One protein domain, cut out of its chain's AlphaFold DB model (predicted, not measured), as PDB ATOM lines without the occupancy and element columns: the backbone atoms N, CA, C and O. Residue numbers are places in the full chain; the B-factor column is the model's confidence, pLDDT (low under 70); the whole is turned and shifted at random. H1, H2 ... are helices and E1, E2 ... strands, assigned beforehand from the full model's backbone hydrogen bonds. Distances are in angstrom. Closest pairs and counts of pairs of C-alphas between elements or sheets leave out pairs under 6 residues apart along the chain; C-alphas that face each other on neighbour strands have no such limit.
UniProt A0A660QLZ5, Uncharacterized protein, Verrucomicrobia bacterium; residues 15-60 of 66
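AT A GLANCE: This is residues 15 to 60 of the 66 residues of an uncharacterized protein of Verrucomicrobia bacterium (UniProt A0A660QLZ5). A long two-stranded hairpin, E1 and E2, has helix H1 packed on its open end, while its far end, residues 41 to 46, sticks out free. The short helix H2 sits beyond the open end, near H1. The printed part has 46 residues, with two named helices and two named strands in the order H1, E1, E2, H2; the sheet is E1 - E2, antiparallel, and the class is mixed, helices and strands. The whole is compact, with a radius of gyration of the C-alphas of 10.7 A, yet elongated in outline, spanning 34 by 19 by 15 A.

IN THESE COORDINATES: H1 is residues 15 to 27, 18.9 A long, and begins at C-alpha 15 at (48.070, 38.299, -45.668). E1 is residues 36 to 42, 19.3 A long, ending at C-alpha 42 at (45.565, 46.291, -59.580). E2 is residues 45 to 51, 19.1 A long. H2 is residues 56 to 60, ending at C-alpha 60 at (60.988, 47.626, -37.723).

HOW THE PARTS SIT: E1 and E2 form a hairpin, antiparallel, with 153 degrees between their directions. N 36 and O 51 are 2.8 A apart and N 42 and O 45 are 2.9 A apart, both within hydrogen-bond range. The closest C-alphas of H1 and E1 are those of Ala 25 and Ala 36, 6.2 A apart. The closest of H1 and E2 are those of Ala 22 and Val 51, 5.6 A apart. H1 and H2 are close but not clearly touching, with the C-alphas of Ile 23 and Val 59 closest at 6.8 A. E1 and H2 are apart. In H1 and H2 every O i to N i+4 pair is within hydrogen-bond range.

THE WHOLE: The two C-alphas farthest apart, those of Ser 44 and Glu 57, are 34.7 A apart. The printed part has no cut. The links E1 to E2 and E2 to H2 are tight, the link H1 to E1 is short, and no link is long. The mean pLDDT of the printed part is 92.4, and no printed residue is under 70.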
ATOM      1  N   ASP A  15      47.517  37.977 -46.996       93.75
ATOM      2  CA  ASP A  15      48.070  38.299 -45.668       93.75
ATOM      3  C   ASP A  15      49.191  39.350 -45.746       93.75
ATOM      4  O   ASP A  15      49.199  40.349 -45.023       93.75
ATOM      5  N   LEU A  16      50.127  39.170 -46.682       93.88
ATOM      6  CA  LEU A  16      51.195  40.139 -46.943       93.88
ATOM      7  C   LEU A  16      50.656  41.455 -47.526       93.88
ATOM      8  O   LEU A  16      51.210  42.519 -47.247       93.88
ATOM      9  N   LEU A  17      49.571  41.408 -48.303       94.88
ATOM     10  CA  LEU A  17      48.899  42.604 -48.809       94.88
ATOM     11  C   LEU A  17      48.274  43.415 -47.664       94.88
ATOM     12  O   LEU A  17      48.410  44.639 -47.639       94.88
ATOM     13  N   GLN A  18      47.661  42.747 -46.680       95.12
ATOM     14  CA  GLN A  18      47.155  43.397 -45.468       95.12
ATOM     15  C   GLN A  18      48.284  44.031 -44.648       95.12
ATOM     16  O   GLN A  18      48.140  45.165 -44.190       95.12
ATOM     17  N   ILE A  19      49.428  43.350 -44.519       95.00
ATOM     18  CA  ILE A  19      50.624  43.904 -43.864       95.00
ATOM     19  C   ILE A  19      51.107  45.166 -44.592       95.00
ATOM     20  O   ILE A  19      51.309  46.203 -43.959       95.00
ATOM     21  N   ALA A  20      51.232  45.120 -45.921       94.75
ATOM     22  CA  ALA A  20      51.649  46.270 -46.723       94.75
ATOM     23  C   ALA A  20      50.684  47.461 -46.578       94.75
ATOM     24  O   ALA A  20      51.120  48.608 -46.443       94.75
ATOM     25  N   ALA A  21      49.376  47.198 -46.542       95.12
ATOM     26  CA  ALA A  21      48.361  48.217 -46.303       95.12
ATOM     27  C   ALA A  21      48.440  48.807 -44.883       95.12
ATOM     28  O   ALA A  21      48.338  50.023 -44.727       95.12
ATOM     29  N   ALA A  22      48.681  47.988 -43.856       94.81
ATOM     30  CA  ALA A  22      48.859  48.451 -42.477       94.81
ATOM     31  C   ALA A  22      50.114  49.330 -42.309       94.81
ATOM     32  O   ALA A  22      50.087  50.328 -41.581       94.81
ATOM     33  N   ILE A  23      51.199  49.006 -43.025       93.81
ATOM     34  CA  ILE A  23      52.410  49.838 -43.111       93.81
ATOM     35  C   ILE A  23      52.095  51.159 -43.831       93.81
ATOM     36  O   ILE A  23      52.462  52.229 -43.346       93.81
ATOM     37  N   CYS A  24      51.369  51.109 -44.952       94.00
ATOM     38  CA  CYS A  24      50.922  52.303 -45.676       94.00
ATOM     39  C   CYS A  24      50.118  53.247 -44.767       94.00
ATOM     40  O   CYS A  24      50.428  54.435 -44.665       94.00
ATOM     41  N   ALA A  25      49.136  52.700 -44.044       93.69
ATOM     42  CA  ALA A  25      48.301  53.436 -43.100       93.69
ATOM     43  C   ALA A  25      49.118  54.065 -41.961       93.69
ATOM     44  O   ALA A  25      48.899  55.228 -41.626       93.69
ATOM     45  N   ARG A  26      50.114  53.346 -41.422       91.38
ATOM     46  CA  ARG A  26      51.019  53.865 -40.384       91.38
ATOM     47  C   ARG A  26      51.757  55.129 -40.820       91.38
ATOM     48  O   ARG A  26      51.880  56.071 -40.043       91.38
ATOM     49  N   TYR A  27      52.273  55.141 -42.041       89.88
ATOM     50  CA  TYR A  27      52.996  56.299 -42.570       89.88
ATOM     51  C   TYR A  27      52.067  57.364 -43.175       89.88
ATOM     52  O   TYR A  27      52.519  58.460 -43.516       89.88
ATOM     53  N   ALA A  28      50.770  57.081 -43.287       87.94
ATOM     54  CA  ALA A  28      49.756  58.087 -43.554       87.94
ATOM     55  C   ALA A  28      49.422  58.877 -42.274       87.94
ATOM     56  O   ALA A  28      49.639  58.425 -41.152       87.94
ATOM     57  N   LYS A  29      48.852  60.076 -42.424       81.38
ATOM     58  CA  LYS A  29      48.382  60.906 -41.298       81.38
ATOM     59  C   LYS A  29      47.057  60.375 -40.722       81.38
ATOM     60  O   LYS A  29      46.066  61.102 -40.716       81.38
ATOM     61  N   THR A  30      47.019  59.107 -40.314       82.75
ATOM     62  CA  THR A  30      45.825  58.439 -39.765       82.75
ATOM     63  C   THR A  30      45.960  58.194 -38.254       82.75
ATOM     64  O   THR A  30      47.087  58.023 -37.778       82.75
ATOM     65  N   PRO A  31      44.856  58.217 -37.477       86.75
ATOM     66  CA  PRO A  31      44.875  57.844 -36.059       86.75
ATOM     67  C   PRO A  31      45.329  56.392 -35.883       86.75
ATOM     68  O   PRO A  31      44.888  55.520 -36.624       86.75
ATOM     69  N   ALA A  32      46.211  56.121 -34.920       87.19
ATOM     70  CA  ALA A  32      46.815  54.794 -34.741       87.19
ATOM     71  C   ALA A  32      45.856  53.746 -34.137       87.19
ATOM     72  O   ALA A  32      46.138  52.551 -34.169       87.19
ATOM     73  N   ASP A  33      44.756  54.205 -33.556       90.88
ATOM     74  CA  ASP A  33      43.755  53.459 -32.802       90.88
ATOM     75  C   ASP A  33      42.438  53.262 -33.569       90.88
ATOM     76  O   ASP A  33      41.524  52.611 -33.064       90.88
ATOM     77  N   GLU A  34      42.365  53.738 -34.813       91.94
ATOM     78  CA  GLU A  34      41.201  53.580 -35.683       91.94
ATOM     79  C   GLU A  34      41.552  52.817 -36.972       91.94
ATOM     80  O   GLU A  34      42.653  52.975 -37.510       91.94
ATOM     81  N   PRO A  35      40.622  52.013 -37.525       93.38
ATOM     82  CA  PRO A  35      40.810  51.415 -38.838       93.38
ATOM     83  C   PRO A  35      40.946  52.488 -39.927       93.38
ATOM     84  O   PRO A  35      40.056  53.317 -40.125       93.38
ATOM     85  N   ALA A  36      42.031  52.428 -40.692       93.38
ATOM     86  CA  ALA A  36      42.255  53.262 -41.860       93.38
ATOM     87  C   ALA A  36      41.739  52.573 -43.132       93.38
ATOM     88  O   ALA A  36      41.903  51.366 -43.320       93.38
ATOM     89  N   LYS A  37      41.150  53.362 -44.037       93.88
ATOM     90  CA  LYS A  37      40.760  52.913 -45.379       93.88
ATOM     91  C   LYS A  37      41.956  53.001 -46.317       93.88
ATOM     92  O   LYS A  37      42.511  54.085 -46.491       93.88
ATOM     93  N   VAL A  38      42.307  51.886 -46.946       94.75
ATOM     94  CA  VAL A  38      43.385  51.805 -47.936       94.75
ATOM     95  C   VAL A  38      42.802  51.349 -49.264       94.75
ATOM     96  O   VAL A  38      42.107  50.336 -49.328       94.75
ATOM     97  N   GLU A  39      43.072  52.114 -50.316       95.50
ATOM     98  CA  GLU A  39      42.729  51.746 -51.687       95.50
ATOM     99  C   GLU A  39      43.840  50.876 -52.285       95.50
ATOM    100  O   GLU A  39      45.018  51.232 -52.240       95.50
ATOM    101  N   ILE A  40      43.455  49.729 -52.840       95.06
ATOM    102  CA  ILE A  40      44.332  48.815 -53.565       95.06
ATOM    103  C   ILE A  40      44.005  48.937 -55.044       95.06
ATOM    104  O   ILE A  40      42.861  48.716 -55.437       95.06
ATOM    105  N   LEU A  41      45.026  49.229 -55.847       94.75
ATOM    106  CA  LEU A  41      44.937  49.314 -57.301       94.75
ATOM    107  C   LEU A  41      45.677  48.137 -57.940       94.75
ATOM    108  O   LEU A  41      46.868  47.941 -57.690       94.75
ATOM    109  N   GLN A  42      44.987  47.380 -58.793       91.69
ATOM    110  CA  GLN A  42      45.565  46.291 -59.580       91.69
ATOM    111  C   GLN A  42      45.089  46.394 -61.032       91.69
ATOM    112  O   GLN A  42      43.984  45.987 -61.386       91.69
ATOM    113  N   GLY A  43      45.929  46.964 -61.901       89.75
ATOM    114  CA  GLY A  43      45.541  47.237 -63.286       89.75
ATOM    115  C   GLY A  43      44.373  48.225 -63.347       89.75
ATOM    116  O   GLY A  43      44.517  49.370 -62.929       89.75
ATOM    117  N   SER A  44      43.228  47.786 -63.877       92.75
ATOM    118  CA  SER A  44      41.986  48.572 -63.937       92.75
ATOM    119  C   SER A  44      41.057  48.366 -62.737       92.75
ATOM    120  O   SER A  44      40.015  49.015 -62.665       92.75
ATOM    121  N   GLU A  45      41.387  47.451 -61.827       93.88
ATOM    122  CA  GLU A  45      40.562  47.145 -60.661       93.88
ATOM    123  C   GLU A  45      41.001  47.969 -59.448       93.88
ATOM    124  O   GLU A  45      42.195  48.170 -59.207       93.88
ATOM    125  N   SER A  46      40.015  48.430 -58.675       94.94
ATOM    126  CA  SER A  46      40.220  49.090 -57.387       94.94
ATOM    127  C   SER A  46      39.320  48.461 -56.333       94.94
ATOM    128  O   SER A  46      38.150  48.160 -56.595       94.94
ATOM    129  N   ARG A  47      39.854  48.276 -55.125       95.50
ATOM    130  CA  ARG A  47      39.072  47.902 -53.943       95.50
ATOM    131  C   ARG A  47      39.597  48.602 -52.699       95.50
ATOM    132  O   ARG A  47      40.790  48.862 -52.581       95.50
ATOM    133  N   ILE A  48      38.705  48.861 -51.748       96.19
ATOM    134  CA  ILE A  48      39.054  49.455 -50.454       96.19
ATOM    135  C   ILE A  48      39.065  48.361 -49.392       96.19
ATOM    136  O   ILE A  48      38.101  47.603 -49.274       96.19
ATOM    137  N   ILE A  49      40.124  48.325 -48.588       95.25
ATOM    138  CA  ILE A  49      40.202  47.500 -47.380       95.25
ATOM    139  C   ILE A  49      40.345  48.384 -46.141       95.25
ATOM    140  O   ILE A  49      40.858  49.502 -46.215       95.25
ATOM    141  N   ASN A  50      39.877  47.881 -44.998       95.44
ATOM    142  CA  ASN A  50      40.074  48.522 -43.702       95.44
ATOM    143  C   ASN A  50      41.199  47.799 -42.967       95.44
ATOM    144  O   ASN A  50      41.132  46.582 -42.800       95.44
ATOM    145  N   VAL A  51      42.205  48.540 -42.512       94.88
ATOM    146  CA  VAL A  51      43.348  47.989 -41.777       94.88
ATOM    147  C   VAL A  51      43.650  48.834 -40.553       94.88
ATOM    148  O   VAL A  51      43.508  50.054 -40.582       94.88
ATOM    149  N   MET A  52      44.096  48.192 -39.478       95.38
ATOM    150  CA  MET A  52      44.681  48.924 -38.358       95.38
ATOM    151  C   MET A  52      46.085  49.397 -38.752       95.38
ATOM    152  O   MET A  52      46.855  48.590 -39.285       95.38
ATOM    153  N   PRO A  53      46.452  50.666 -38.501       94.19
ATOM    154  CA  PRO A  53      47.821  51.119 -38.690       94.19
ATOM    155  C   PRO A  53      48.793  50.271 -37.871       94.19
ATOM    156  O   PRO A  53      48.574  50.012 -36.686       94.19
ATOM    157  N   MET A  54      49.886  49.843 -38.497       93.62
ATOM    158  CA  MET A  54      50.882  49.019 -37.814       93.62
ATOM    159  C   MET A  54      51.579  49.810 -36.691       93.62
ATOM    160  O   MET A  54      51.854  51.008 -36.827       93.62
ATOM    161  N   LYS A  55      51.877  49.163 -35.559       91.81
ATOM    162  CA  LYS A  55      52.655  49.788 -34.477       91.81
ATOM    163  C   LYS A  55      54.100  50.002 -34.931       91.81
ATOM    164  O   LYS A  55      54.597  49.220 -35.735       91.81
ATOM    165  N   PRO A  56      54.808  51.028 -34.421       88.25
ATOM    166  CA  PRO A  56      56.163  51.311 -34.891       88.25
ATOM    167  C   PRO A  56      57.122  50.147 -34.614       88.25
ATOM    168  O   PRO A  56      57.955  49.838 -35.453       88.25
ATOM    169  N   GLU A  57      56.942  49.471 -33.480       91.00
ATOM    170  CA  GLU A  57      57.712  48.297 -33.050       91.00
ATOM    171  C   GLU A  57      57.625  47.147 -34.066       91.00
ATOM    172  O   GLU A  57      58.624  46.501 -34.370       91.00
ATOM    173  N   ASP A  58      56.438  46.947 -34.646       89.75
ATOM    174  CA  ASP A  58      56.159  45.871 -35.597       89.75
ATOM    175  C   ASP A  58      56.610  46.220 -37.022       89.75
ATOM    176  O   ASP A  58      56.800  45.325 -37.837       89.75
ATOM    177  N   VAL A  59      56.783  47.504 -37.360       88.56
ATOM    178  CA  VAL A  59      57.273  47.908 -38.693       88.56
ATOM    179  C   VAL A  59      58.776  47.669 -38.826       88.56
ATOM    180  O   VAL A  59      59.257  47.373 -39.919       88.56
ATOM    181  N   GLU A  60      59.526  47.761 -37.725       86.62
ATOM    182  CA  GLU A  60      60.988  47.626 -37.723       86.62
ATOM    183  C   GLU A  60      61.469  46.289 -38.306       86.62
ATOM    184  O   GLU A  60      62.497  46.251 -38.980       86.62
TER     185      GLU A  60